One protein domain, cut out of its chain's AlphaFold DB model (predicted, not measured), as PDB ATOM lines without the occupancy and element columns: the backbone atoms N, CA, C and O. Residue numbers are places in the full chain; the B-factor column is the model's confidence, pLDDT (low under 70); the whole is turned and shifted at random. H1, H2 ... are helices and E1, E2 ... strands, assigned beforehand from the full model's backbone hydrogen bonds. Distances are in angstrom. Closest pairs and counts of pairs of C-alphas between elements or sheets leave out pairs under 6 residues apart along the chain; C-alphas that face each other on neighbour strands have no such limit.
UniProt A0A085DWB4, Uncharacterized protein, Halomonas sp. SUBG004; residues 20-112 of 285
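AT A GLANCE: This is residues 20 to 112 of the 285 residues of an uncharacterized protein of Halomonas sp. SUBG004 (UniProt A0A085DWB4). Two small, strongly twisted sheets of four strands each stand side by side, joined where E3 of one runs on into E4 of the other. H1, a short helix, and the long stretch of residues 87 to 107, which crosses from E7 to E8, lie away from the middle. The printed part has 93 residues, with one named helix and eight named strands in the order E1 E2 E3 E4 E5 H1 E6 E7 E8. The sheet E3 E2 E6 E7 is antiparallel and E4 E5 E1 E8 is mixed; the class is mostly strand, with under half of the residues in named elements. It is compact and rounded, with a radius of gyration of the C-alphas of 12.7 A and spans of 32, 29 and 20 A.

HOW THE PARTS SIT: One sheet runs E3, residues 41 to 45; E2, residues 32 to 38; E6, residues 75 to 80; and E7, residues 83 to 86. E2 and E6 are antiparallel at 146 degrees, with N 35 and O 77 at 2.8 A. E2 and E3 form a hairpin, with N 36 and O 44 at 2.8 A. E6 and E7 form another, with N 85 and O 78 at 2.8 A. From edge to edge this sheet twists by 87 degrees and curls by 70 degrees. The second sheet runs E4, residues 47 to 53; E5, residues 58 to 61; E1, residues 20 to 23; and E8, residues 108 to 112. E4 and E5 form a hairpin, with N 61 and O 47 at 2.8 A. E5 and E1 are antiparallel at 169 degrees, with N 22 and O 58 at 2.9 A. E1 and E8 are parallel at 28 degrees, with N 110 and O 21 at 2.8 A. E3 and E4 meet only through their link, and E3 runs on into E4 at 39 degrees. The closest C-alphas of E2 and E5, those of Tyr 34 and Val 60, are 7.8 A apart. E7 and E8 are apart. H1, residues 68 to 71, is not on either sheet, though only just for E3 E2 E6 E7, with 4 pairs of C-alphas within 10 A. H1 is too short for an O i to N i+4 pair, and its one O i to N i+3 pair is not within hydrogen-bond range.

IN THESE COORDINATES: E1 begins at C-alpha 20, (80.880, -39.385, -87.752). E2 measures 19.6 A, E6 16.2 A, E8 13.4 A and E4 12.2 A from first to last C-alpha. E8 ends at C-alpha 112, (89.818, -42.767, -79.266).

THE WHOLE: The C-alphas farthest apart, those of Asp 40 and Gln 102, are 36.0 A from each other. The printed part has no cut. The link E7 to E8, 21 residues, is long. Mean pLDDT of the printed part is 90.7, with residues 27 to 28 under 70.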
ATOM      1  N   VAL A  20      79.648 -39.428 -88.545       96.75
ATOM      2  CA  VAL A  20      80.880 -39.385 -87.752       96.75
ATOM      3  C   VAL A  20      81.177 -40.790 -87.253       96.75
ATOM      4  O   VAL A  20      80.444 -41.342 -86.436       96.75
ATOM      5  N   GLU A  21      82.263 -41.372 -87.752       95.50
ATOM      6  CA  GLU A  21      82.761 -42.660 -87.277       95.50
ATOM      7  C   GLU A  21      83.686 -42.465 -86.079       95.50
ATOM      8  O   GLU A  21      84.554 -41.587 -86.082       95.50
ATOM      9  N   ILE A  22      83.519 -43.308 -85.064       93.06
ATOM     10  CA  ILE A  22      84.328 -43.308 -83.851       93.06
ATOM     11  C   ILE A  22      85.073 -44.636 -83.802       93.06
ATOM     12  O   ILE A  22      84.464 -45.703 -83.793       93.06
ATOM     13  N   THR A  23      86.402 -44.585 -83.788       89.44
ATOM     14  CA  THR A  23      87.253 -45.775 -83.865       89.44
ATOM     15  C   THR A  23      88.179 -45.902 -82.660       89.44
ATOM     16  O   THR A  23      88.624 -44.902 -82.100       89.44
ATOM     17  N   GLY A  24      88.500 -47.135 -82.262       80.88
ATOM     18  CA  GLY A  24      89.277 -47.419 -81.052       80.88
ATOM     19  C   GLY A  24      88.402 -47.881 -79.887       80.88
ATOM     20  O   GLY A  24      87.285 -48.363 -80.086       80.88
ATOM     21  N   ARG A  25      88.926 -47.791 -78.657       77.75
ATOM     22  CA  ARG A  25      88.143 -48.112 -77.451       77.75
ATOM     23  C   ARG A  25      87.079 -47.038 -77.244       77.75
ATOM     24  O   ARG A  25      87.411 -45.870 -77.236       77.75
ATOM     25  N   HIS A  26      85.830 -47.440 -77.082       70.75
ATOM     26  CA  HIS A  26      84.682 -46.529 -77.118       70.75
ATOM     27  C   HIS A  26      83.747 -46.742 -75.918       70.75
ATOM     28  O   HIS A  26      82.533 -46.586 -76.020       70.75
ATOM     29  N   ALA A  27      84.307 -47.180 -74.785       68.12
ATOM     30  CA  ALA A  27      83.539 -47.430 -73.564       68.12
ATOM     31  C   ALA A  27      83.036 -46.130 -72.903       68.12
ATOM     32  O   ALA A  27      82.070 -46.177 -72.154       68.12
ATOM     33  N   ASP A  28      83.674 -45.002 -73.221       69.94
ATOM     34  CA  ASP A  28      83.394 -43.630 -72.785       69.94
ATOM     35  C   ASP A  28      82.727 -42.778 -73.888       69.94
ATOM     36  O   ASP A  28      82.726 -41.543 -73.853       69.94
ATOM     37  N   ASN A  29      82.142 -43.428 -74.902       75.31
ATOM     38  CA  ASN A  29      81.406 -42.739 -75.964       75.31
ATOM     39  C   ASN A  29      80.211 -41.940 -75.442       75.31
ATOM     40  O   ASN A  29      79.847 -40.931 -76.038       75.31
ATOM     41  N   ASP A  30      79.598 -42.372 -74.344       81.88
ATOM     42  CA  ASP A  30      78.473 -41.683 -73.714       81.88
ATOM     43  C   ASP A  30      78.843 -40.282 -73.199       81.88
ATOM     44  O   ASP A  30      77.978 -39.411 -73.113       81.88
ATOM     45  N   GLN A  31      80.128 -40.039 -72.925       87.06
ATOM     46  CA  GLN A  31      80.658 -38.730 -72.539       87.06
ATOM     47  C   GLN A  31      80.992 -37.830 -73.740       87.06
ATOM     48  O   GLN A  31      81.279 -36.645 -73.547       87.06
ATOM     49  N   ASN A  32      80.965 -38.370 -74.963       91.69
ATOM     50  CA  ASN A  32      81.353 -37.686 -76.193       91.69
ATOM     51  C   ASN A  32      80.175 -37.616 -77.168       91.69
ATOM     52  O   ASN A  32      79.875 -38.568 -77.888       91.69
ATOM     53  N   GLU A  33      79.543 -36.450 -77.250       95.62
ATOM     54  CA  GLU A  33      78.459 -36.205 -78.200       95.62
ATOM     55  C   GLU A  33      78.957 -35.400 -79.401       95.62
ATOM     56  O   GLU A  33      79.874 -34.590 -79.283       95.62
ATOM     57  N   TYR A  34      78.317 -35.572 -80.555       97.19
ATOM     58  CA  TYR A  34      78.619 -34.806 -81.764       97.19
ATOM     59  C   TYR A  34      77.372 -34.074 -82.222       97.19
ATOM     60  O   TYR A  34      76.278 -34.635 -82.212       97.19
ATOM     61  N   TRP A  35      77.542 -32.815 -82.593       97.56
ATOM     62  CA  TRP A  35      76.445 -31.894 -82.833       97.56
ATOM     63  C   TRP A  35      76.711 -31.023 -84.057       97.56
ATOM     64  O   TRP A  35      77.855 -30.654 -84.340       97.56
ATOM     65  N   LEU A  36      75.634 -30.657 -84.740       97.19
ATOM     66  CA  LEU A  36      75.614 -29.658 -85.795       97.19
ATOM     67  C   LEU A  36      75.195 -28.320 -85.204       97.19
ATOM     68  O   LEU A  36      74.163 -28.217 -84.539       97.19
ATOM     69  N   TYR A  37      76.010 -27.303 -85.456       96.62
ATOM     70  CA  TYR A  37      75.720 -25.930 -85.066       96.62
ATOM     71  C   TYR A  37      75.538 -25.074 -86.305       96.62
ATOM     72  O   TYR A  37      76.332 -25.193 -87.237       96.62
ATOM     73  N   GLN A  38      74.555 -24.183 -86.262       94.75
ATOM     74  CA  GLN A  38      74.397 -23.083 -87.207       94.75
ATOM     75  C   GLN A  38      74.579 -21.774 -86.429       94.75
ATOM     76  O   GLN A  38      73.796 -21.447 -85.535       94.75
ATOM     77  N   GLY A  39      75.654 -21.040 -86.696       89.69
ATOM     78  CA  GLY A  39      76.127 -19.984 -85.807       89.69
ATOM     79  C   GLY A  39      76.461 -20.533 -84.419       89.69
ATOM     80  O   GLY A  39      77.215 -21.497 -84.256       89.69
ATOM     81  N   ASP A  40      75.854 -19.921 -83.404       89.19
ATOM     82  CA  ASP A  40      75.964 -20.342 -82.004       89.19
ATOM     83  C   ASP A  40      74.807 -21.258 -81.562       89.19
ATOM     84  O   ASP A  40      74.770 -21.695 -80.411       89.19
ATOM     85  N   ALA A  41      73.858 -21.565 -82.452       93.56
ATOM     86  CA  ALA A  41      72.734 -22.439 -82.142       93.56
ATOM     87  C   ALA A  41      73.127 -23.911 -82.321       93.56
ATOM     88  O   ALA A  41      73.590 -24.312 -83.387       93.56
ATOM     89  N   ALA A  42      72.919 -24.716 -81.276       96.06
ATOM     90  CA  ALA A  42      73.016 -26.171 -81.338       96.06
ATOM     91  C   ALA A  42      71.733 -26.731 -81.973       96.06
ATOM     92  O   ALA A  42      70.709 -26.849 -81.298       96.06
ATOM     93  N   GLU A  43      71.781 -27.039 -83.266       96.56
ATOM     94  CA  GLU A  43      70.597 -27.394 -84.060       96.56
ATOM     95  C   GLU A  43      70.255 -28.883 -83.959       96.56
ATOM     96  O   GLU A  43      69.097 -29.254 -83.769       96.56
ATOM     97  N   GLU A  44      71.261 -29.754 -84.054       96.81
ATOM     98  CA  GLU A  44      71.034 -31.198 -84.066       96.81
ATOM     99  C   GLU A  44      72.147 -31.963 -83.355       96.81
ATOM    100  O   GLU A  44      73.332 -31.700 -83.553       96.81
ATOM    101  N   ARG A  45      71.756 -32.963 -82.560       97.19
ATOM    102  CA  ARG A  45      72.655 -33.987 -82.033       97.19
ATOM    103  C   ARG A  45      72.696 -35.176 -82.981       97.19
ATOM    104  O   ARG A  45      71.652 -35.753 -83.277       97.19
ATOM    105  N   LEU A  46      73.896 -35.600 -83.360       96.56
ATOM    106  CA  LEU A  46      74.091 -36.860 -84.068       96.56
ATOM    107  C   LEU A  46      73.870 -38.033 -83.107       96.56
ATOM    108  O   LEU A  46      74.322 -38.010 -81.956       96.56
ATOM    109  N   ALA A  47      73.191 -39.068 -83.584       95.12
ATOM    110  CA  ALA A  47      72.876 -40.256 -82.800       95.12
ATOM    111  C   ALA A  47      73.094 -41.525 -83.626       95.12
ATOM    112  O   ALA A  47      73.145 -41.480 -84.852       95.12
ATOM    113  N   GLU A  48      73.257 -42.660 -82.952       93.12
ATOM    114  CA  GLU A  48      73.302 -43.954 -83.630       93.12
ATOM    115  C   GLU A  48      71.984 -44.206 -84.372       93.12
ATOM    116  O   GLU A  48      70.901 -44.011 -83.818       93.12
ATOM    117  N   GLY A  49      72.088 -44.656 -85.619       89.19
ATOM    118  CA  GLY A  49      70.950 -45.054 -86.437       89.19
ATOM    119  C   GLY A  49      71.239 -46.339 -87.206       89.19
ATOM    120  O   GLY A  49      71.882 -47.265 -86.696       89.19
ATOM    121  N   ASP A  50      70.773 -46.398 -88.449       86.94
ATOM    122  CA  ASP A  50      70.929 -47.566 -89.319       86.94
ATOM    123  C   ASP A  50      72.401 -47.826 -89.671       86.94
ATOM    124  O   ASP A  50      72.796 -48.974 -89.896       86.94
ATOM    125  N   ALA A  51      73.232 -46.779 -89.685       85.56
ATOM    126  CA  ALA A  51      74.660 -46.897 -89.956       85.56
ATOM    127  C   ALA A  51      75.505 -47.197 -88.708       85.56
ATOM    128  O   ALA A  51      76.727 -47.157 -88.813       85.56
ATOM    129  N   SER A  52      74.893 -47.500 -87.554       84.94
ATOM    130  CA  SER A  52      75.563 -47.643 -86.245       84.94
ATOM    131  C   SER A  52      76.812 -48.530 -86.236       84.94
ATOM    132  O   SER A  52      77.694 -48.306 -85.413       84.94
ATOM    133  N   GLU A  53      76.954 -49.483 -87.159       86.06
ATOM    134  CA  GLU A  53      78.163 -50.295 -87.312       86.06
ATOM    135  C   GLU A  53      79.159 -49.684 -88.317       86.06
ATOM    136  O   GLU A  53      79.039 -49.858 -89.533       86.06
ATOM    137  N   GLY A  54      80.192 -49.010 -87.799       84.00
ATOM    138  CA  GLY A  54      81.364 -48.564 -88.558       84.00
ATOM    139  C   GLY A  54      82.423 -49.654 -88.741       84.00
ATOM    140  O   GLY A  54      82.212 -50.834 -88.458       84.00
ATOM    141  N   ARG A  55      83.605 -49.283 -89.246       86.19
ATOM    142  CA  ARG A  55      84.651 -50.260 -89.587       86.19
ATOM    143  C   ARG A  55      85.306 -50.869 -88.347       86.19
ATOM    144  O   ARG A  55      85.615 -52.058 -88.350       86.19
ATOM    145  N   PHE A  56      85.533 -50.062 -87.309       85.31
ATOM    146  CA  PHE A  56      86.139 -50.504 -86.043       85.31
ATOM    147  C   PHE A  56      85.541 -49.798 -84.814       85.31
ATOM    148  O   PHE A  56      86.241 -49.535 -83.833       85.31
ATOM    149  N   GLY A  57      84.266 -49.445 -84.892       85.88
ATOM    150  CA  GLY A  57      83.531 -48.764 -83.835       85.88
ATOM    151  C   GLY A  57      82.259 -48.132 -84.391       85.88
ATOM    152  O   GLY A  57      81.957 -48.335 -85.571       85.88
ATOM    153  N   PRO A  58      81.483 -47.441 -83.552       91.75
ATOM    154  CA  PRO A  58      80.167 -46.981 -83.948       91.75
ATOM    155  C   PRO A  58      80.216 -45.784 -84.899       91.75
ATOM    156  O   PRO A  58      81.204 -45.044 -84.958       91.75
ATOM    157  N   ILE A  59      79.116 -45.576 -85.618       94.25
ATOM    158  CA  ILE A  59      78.845 -44.341 -86.358       94.25
ATOM    159  C   ILE A  59      77.645 -43.649 -85.719       94.25
ATOM    160  O   ILE A  59      76.607 -44.269 -85.491       94.25
ATOM    161  N   VAL A  60      77.785 -42.348 -85.477       95.75
ATOM    162  CA  VAL A  60      76.648 -41.467 -85.201       95.75
ATOM    163  C   VAL A  60      76.307 -40.684 -86.462       95.75
ATOM    164  O   VAL A  60      77.200 -40.263 -87.205       95.75
ATOM    165  N   GLU A  61      75.017 -40.502 -86.710       96.19
ATOM    166  CA  GLU A  61      74.498 -39.856 -87.909       96.19
ATOM    167  C   GLU A  61      73.461 -38.775 -87.599       96.19
ATOM    168  O   GLU A  61      72.837 -38.762 -86.529       96.19
ATOM    169  N   SER A  62      73.297 -37.843 -88.540       96.56
ATOM    170  CA  SER A  62      72.207 -36.873 -88.473       96.56
ATOM    171  C   SER A  62      70.878 -37.604 -88.634       96.56
ATOM    172  O   SER A  62      70.741 -38.502 -89.462       96.56
ATOM    173  N   GLN A  63      69.900 -37.233 -87.820       94.62
ATOM    174  CA  GLN A  63      68.553 -37.801 -87.852       94.62
ATOM    175  C   GLN A  63      67.722 -37.186 -88.983       94.62
ATOM    176  O   GLN A  63      66.718 -37.756 -89.413       94.62
ATOM    177  N   GLN A  64      68.146 -36.017 -89.459       93.25
ATOM    178  CA  GLN A  64      67.625 -35.358 -90.644       93.25
ATOM    179  C   GLN A  64      68.607 -35.490 -91.813       93.25
ATOM    180  O   GLN A  64      69.823 -35.617 -91.640       93.25
ATOM    181  N   GLU A  65      68.063 -35.458 -93.027       93.19
ATOM    182  CA  GLU A  65      68.854 -35.350 -94.247       93.19
ATOM    183  C   GLU A  65      68.930 -33.889 -94.682       93.19
ATOM    184  O   GLU A  65      67.936 -33.165 -94.625       93.19
ATOM    185  N   TYR A  66      70.094 -33.489 -95.181       92.06
ATOM    186  CA  TYR A  66      70.369 -32.118 -95.588       92.06
ATOM    187  C   TYR A  66      70.784 -32.055 -97.052       92.06
ATOM    188  O   TYR A  66      71.419 -32.973 -97.589       92.06
ATOM    189  N   LEU A  67      70.476 -30.939 -97.703       90.38
ATOM    190  CA  LEU A  67      71.095 -30.591 -98.973       90.38
ATOM    191  C   LEU A  67      72.530 -30.103 -98.734       90.38
ATOM    192  O   LEU A  67      72.837 -29.461 -97.734       90.38
ATOM    193  N   ALA A  68      73.420 -30.359 -99.693       84.75
ATOM    194  CA  ALA A  68      74.823 -29.951 -99.582       84.75
ATOM    195  C   ALA A  68      74.999 -28.429 -99.380       84.75
ATOM    196  O   ALA A  68      75.930 -28.000 -98.711       84.75
ATOM    197  N   GLU A  69      74.098 -27.616 -99.939       86.88
ATOM    198  CA  GLU A  69      74.100 -26.157 -99.767       86.88
ATOM    199  C   GLU A  69      73.654 -25.702 -98.370       86.88
ATOM    200  O   GLU A  69      74.092 -24.651 -97.903       86.88
ATOM    201  N   GLU A  70      72.831 -26.493 -97.679       90.06
ATOM    202  CA  GLU A  70      72.429 -26.222 -96.297       90.06
ATOM    203  C   GLU A  70      73.598 -26.511 -95.356       90.06
ATOM    204  O   GLU A  70      73.948 -25.656 -94.543       90.06
ATOM    205  N   LEU A  71      74.258 -27.663 -95.544       89.31
ATOM    206  CA  LEU A  71      75.418 -28.119 -94.766       89.31
ATOM    207  C   LEU A  71      76.604 -27.150 -94.785       89.31
ATOM    208  O   LEU A  71      77.371 -27.096 -93.824       89.31
ATOM    209  N   ALA A  72      76.723 -26.334 -95.831       88.69
ATOM    210  CA  ALA A  72      77.716 -25.268 -95.896       88.69
ATOM    211  C   ALA A  72      77.531 -24.189 -94.808       88.69
ATOM    212  O   ALA A  72      78.454 -23.423 -94.585       88.69
ATOM    213  N   ASN A  73      76.382 -24.126 -94.126       92.25
ATOM    214  CA  ASN A  73      76.132 -23.204 -93.008       92.25
ATOM    215  C   ASN A  73      76.172 -23.907 -91.642       92.25
ATOM    216  O   ASN A  73      75.766 -23.329 -90.636       92.25
ATOM    217  N   TYR A  74      76.626 -25.161 -91.601       94.94
ATOM    218  CA  TYR A  74      76.774 -25.914 -90.366       94.94
ATOM    219  C   TYR A  74      78.244 -26.151 -90.041       94.94
ATOM    220  O   TYR A  74      79.088 -26.339 -90.920       94.94
ATOM    221  N   ARG A  75      78.548 -26.203 -88.745       95.19
ATOM    222  CA  ARG A  75      79.829 -26.679 -88.214       95.19
ATOM    223  C   ARG A  75      79.615 -27.905 -87.336       95.19
ATOM    224  O   ARG A  75      78.616 -28.011 -86.627       95.19
ATOM    225  N   LEU A  76      80.595 -28.802 -87.353       97.12
ATOM    226  CA  LEU A  76      80.626 -29.965 -86.473       97.12
ATOM    227  C   LEU A  76      81.290 -29.594 -85.139       97.12
ATOM    228  O   LEU A  76      82.404 -29.060 -85.115       97.12
ATOM    229  N   VAL A  77      80.617 -29.907 -84.036       97.31
ATOM    230  CA  VAL A  77      81.073 -29.648 -82.664       97.31
ATOM    231  C   VAL A  77      81.031 -30.947 -81.871       97.31
ATOM    232  O   VAL A  77      80.041 -31.675 -81.909       97.31
ATOM    233  N   GLN A  78      82.096 -31.231 -81.132       97.31
ATOM    234  CA  GLN A  78      82.108 -32.274 -80.111       97.31
ATOM    235  C   GLN A  78      81.690 -31.652 -78.773       97.31
ATOM    236  O   GLN A  78      82.249 -30.631 -78.373       97.31
ATOM    237  N   LYS A  79      80.731 -32.254 -78.067       96.62
ATOM    238  CA  LYS A  79      80.382 -31.885 -76.691       96.62
ATOM    239  C   LYS A  79      80.919 -32.925 -75.719       96.62
ATOM    240  O   LYS A  79      80.693 -34.121 -75.898       96.62
ATOM    241  N   ILE A  80      81.620 -32.447 -74.694       95.69
ATOM    242  CA  ILE A  80      82.231 -33.258 -73.638       95.69
ATOM    243  C   ILE A  80      81.631 -32.794 -72.311       95.69
ATOM    244  O   ILE A  80      82.054 -31.795 -71.721       95.69
ATOM    245  N   GLY A  81      80.555 -33.460 -71.889       92.44
ATOM    246  CA  GLY A  81      79.639 -32.887 -70.903       92.44
ATOM    247  C   GLY A  81      79.077 -31.549 -71.406       92.44
ATOM    248  O   GLY A  81      78.415 -31.497 -72.439       92.44
ATOM    249  N   ASN A  82      79.375 -30.457 -70.698       92.56
ATOM    250  CA  ASN A  82      78.940 -29.109 -71.086       92.56
ATOM    251  C   ASN A  82      79.962 -28.343 -71.943       92.56
ATOM    252  O   ASN A  82      79.663 -27.234 -72.372       92.56
ATOM    253  N   ILE A  83      81.155 -28.900 -72.178       96.75
ATOM    254  CA  ILE A  83      82.224 -28.216 -72.915       96.75
ATOM    255  C   ILE A  83      82.032 -28.438 -74.412       96.75
ATOM    256  O   ILE A  83      81.896 -29.575 -74.861       96.75
ATOM    257  N   GLU A  84      82.052 -27.353 -75.182       96.12
ATOM    258  CA  GLU A  84      81.931 -27.369 -76.639       96.12
ATOM    259  C   GLU A  84      83.306 -27.236 -77.297       96.12
ATOM    260  O   GLU A  84      84.033 -26.264 -77.088       96.12
ATOM    261  N   VAL A  85      83.653 -28.221 -78.125       96.69
ATOM    262  CA  VAL A  85      84.913 -28.303 -78.867       96.69
ATOM    263  C   VAL A  85      84.596 -28.207 -80.363       96.69
ATOM    264  O   VAL A  85      84.168 -29.196 -80.968       96.69
ATOM    265  N   PRO A  86      84.775 -27.032 -80.995       94.75
ATOM    266  CA  PRO A  86      84.562 -26.884 -82.430       94.75
ATOM    267  C   PRO A  86      85.574 -27.729 -83.207       94.75
ATOM    268  O   PRO A  86      86.780 -27.481 -83.134       94.75
ATOM    269  N   LEU A  87      85.085 -28.722 -83.954       96.00
ATOM    270  CA  LEU A  87      85.922 -29.550 -84.826       96.00
ATOM    271  C   LEU A  87      86.146 -28.855 -86.171       96.00
ATOM    272  O   LEU A  87      87.229 -28.933 -86.733       96.00
ATOM    273  N   LEU A  88      85.147 -28.120 -86.661       91.50
ATOM    274  CA  LEU A  88      85.291 -27.220 -87.803       91.50
ATOM    275  C   LEU A  88      85.257 -25.771 -87.306       91.50
ATOM    276  O   LEU A  88      84.312 -25.360 -86.632       91.50
ATOM    277  N   GLN A  89      86.307 -24.999 -87.608       79.62
ATOM    278  CA  GLN A  89      86.406 -23.600 -87.163       79.62
ATOM    279  C   GLN A  89      85.462 -22.662 -87.921       79.62
ATOM    280  O   GLN A  89      85.095 -21.608 -87.402       79.62
ATOM    281  N   VAL A  90      85.100 -23.044 -89.142       84.50
ATOM    282  CA  VAL A  90      84.133 -22.355 -89.990       84.50
ATOM    283  C   VAL A  90      82.948 -23.277 -90.239       84.50
ATOM    284  O   VAL A  90      83.072 -24.502 -90.167       84.50
ATOM    285  N   GLU A  91      81.800 -22.676 -90.514       83.25
ATOM    286  CA  GLU A  91      80.640 -23.383 -91.037       83.25
ATOM    287  C   GLU A  91      80.948 -23.798 -92.469       83.25
ATOM    288  O   GLU A  91      80.949 -22.973 -93.375       83.25
ATOM    289  N   GLU A  92      81.336 -25.056 -92.637       86.81
ATOM    290  CA  GLU A  92      81.605 -25.649 -93.940       86.81
ATOM    291  C   GLU A  92      81.629 -27.175 -93.794       86.81
ATOM    292  O   GLU A  92      82.693 -27.794 -93.767       86.81
ATOM    293  N   ILE A  93      80.465 -27.820 -93.675       91.12
ATOM    294  CA  ILE A  93      80.387 -29.272 -93.882       91.12
ATOM    295  C   ILE A  93      80.246 -29.516 -95.384       91.12
ATOM    296  O   ILE A  93      79.194 -29.295 -95.977       91.12
ATOM    297  N   SER A  94      81.335 -29.961 -96.011       88.81
ATOM    298  CA  SER A  94      81.419 -30.129 -97.469       88.81
ATOM    299  C   SER A  94      81.330 -31.585 -97.926       88.81
ATOM    300  O   SER A  94      81.131 -31.850 -99.114       88.81
ATOM    301  N   GLN A  95      81.454 -32.541 -97.002       90.38
ATOM    302  CA  GLN A  95      81.347 -33.970 -97.287       90.38
ATOM    303  C   GLN A  95      80.222 -34.613 -96.476       90.38
ATOM    304  O   GLN A  95      80.075 -34.369 -95.284       90.38
ATOM    305  N   CYS A  96      79.434 -35.462 -97.133       89.06
ATOM    306  CA  CYS A  96      78.274 -36.123 -96.547       89.06
ATOM    307  C   CYS A  96      77.904 -37.396 -97.320       89.06
ATOM    308  O   CYS A  96      78.347 -37.628 -98.455       89.06
ATOM    309  N   GLY A  97      77.006 -38.181 -96.728       90.62
ATOM    310  CA  GLY A  97      76.586 -39.476 -97.241       90.62
ATOM    311  C   GLY A  97      77.440 -40.622 -96.707       90.62
ATOM    312  O   GLY A  97      78.627 -40.470 -96.423       90.62
ATOM    313  N   LEU A  98      76.800 -41.784 -96.586       92.56
ATOM    314  CA  LEU A  98      77.408 -42.967 -95.998       92.56
ATOM    315  C   LEU A  98      78.456 -43.567 -96.937       92.56
ATOM    316  O   LEU A  98      78.158 -43.947 -98.075       92.56
ATOM    317  N   ILE A  99      79.676 -43.732 -96.434       92.94
ATOM    318  CA  ILE A  99      80.688 -44.577 -97.060       92.94
ATOM    319  C   ILE A  99      80.490 -46.004 -96.531       92.94
ATOM    320  O   ILE A  99      80.604 -46.234 -95.335       92.94
ATOM    321  N   PRO A 100      80.219 -47.013 -97.374       89.62
ATOM    322  CA  PRO A 100      80.136 -48.389 -96.892       89.62
ATOM    323  C   PRO A 100      81.435 -48.821 -96.198       89.62
ATOM    324  O   PRO A 100      82.520 -48.635 -96.756       89.62
ATOM    325  N   THR A 101      81.331 -49.455 -95.028       84.50
ATOM    326  CA  THR A 101      82.470 -49.790 -94.144       84.50
ATOM    327  C   THR A 101      83.573 -50.617 -94.811       84.50
ATOM    328  O   THR A 101      84.754 -50.508 -94.461       84.50
ATOM    329  N   GLN A 102      83.235 -51.419 -95.829       84.88
ATOM    330  CA  GLN A 102      84.221 -52.207 -96.578       84.88
ATOM    331  C   GLN A 102      85.111 -51.344 -97.486       84.88
ATOM    332  O   GLN A 102      86.201 -51.784 -97.857       84.88
ATOM    333  N   ARG A 103      84.671 -50.133 -97.856       87.25
ATOM    334  CA  ARG A 103      85.383 -49.256 -98.797       87.25
ATOM    335  C   ARG A 103      86.439 -48.410 -98.103       87.25
ATOM    336  O   ARG A 103      87.608 -48.499 -98.464       87.25
ATOM    337  N   ALA A 104      86.024 -47.600 -97.138       90.56
ATOM    338  CA  ALA A 104      86.881 -46.667 -96.419       90.56
ATOM    339  C   ALA A 104      86.211 -46.245 -95.104       90.56
ATOM    340  O   ALA A 104      85.050 -46.580 -94.870       90.56
ATOM    341  N   PHE A 105      86.953 -45.517 -94.271       93.94
ATOM    342  CA  PHE A 105      86.380 -44.788 -93.142       93.94
ATOM    343  C   PHE A 105      85.472 -43.648 -93.620       93.94
ATOM    344  O   PHE A 105      85.631 -43.160 -94.748       93.94
ATOM    345  N   GLN A 106      84.569 -43.192 -92.749       96.06
ATOM    346  CA  GLN A 106      83.708 -42.037 -93.029       96.06
ATOM    347  C   GLN A 106      84.491 -40.731 -93.258       96.06
ATOM    348  O   GLN A 106      85.687 -40.607 -92.969       96.06
ATOM    349  N   HIS A 107      83.786 -39.729 -93.788       95.50
ATOM    350  CA  HIS A 107      84.326 -38.390 -94.030       95.50
ATOM    351  C   HIS A 107      84.744 -37.667 -92.745       95.50
ATOM    352  O   HIS A 107      85.725 -36.921 -92.756       95.50
ATOM    353  N   HIS A 108      84.033 -37.911 -91.646       96.94
ATOM    354  CA  HIS A 108      84.420 -37.470 -90.314       96.94
ATOM    355  C   HIS A 108      84.784 -38.706 -89.499       96.94
ATOM    356  O   HIS A 108      83.979 -39.625 -89.353       96.94
ATOM    357  N   LEU A 109      86.019 -38.737 -89.009       95.62
ATOM    358  CA  LEU A 109      86.571 -39.871 -88.282       95.62
ATOM    359  C   LEU A 109      87.249 -39.367 -87.019       95.62
ATOM    360  O   LEU A 109      88.213 -38.599 -87.085       95.62
ATOM    361  N   MET A 110      86.774 -39.863 -85.888       95.19
ATOM    362  CA  MET A 110      87.328 -39.624 -84.568       95.19
ATOM    363  C   MET A 110      88.057 -40.881 -84.108       95.19
ATOM    364  O   MET A 110      87.548 -41.992 -84.257       95.19
ATOM    365  N   VAL A 111      89.247 -40.713 -83.543       91.50
ATOM    366  CA  VAL A 111      90.011 -41.796 -82.924       91.50
ATOM    367  C   VAL A 111      90.028 -41.612 -81.416       91.50
ATOM    368  O   VAL A 111      90.393 -40.550 -80.914       91.50
ATOM    369  N   SER A 112      89.648 -42.666 -80.706       88.44
ATOM    370  CA  SER A 112      89.818 -42.767 -79.266       88.44
ATOM    371  C   SER A 112      91.238 -43.221 -78.941       88.44
ATOM    372  O   SER A 112      91.690 -44.286 -79.378       88.44
TER     373      SER A 112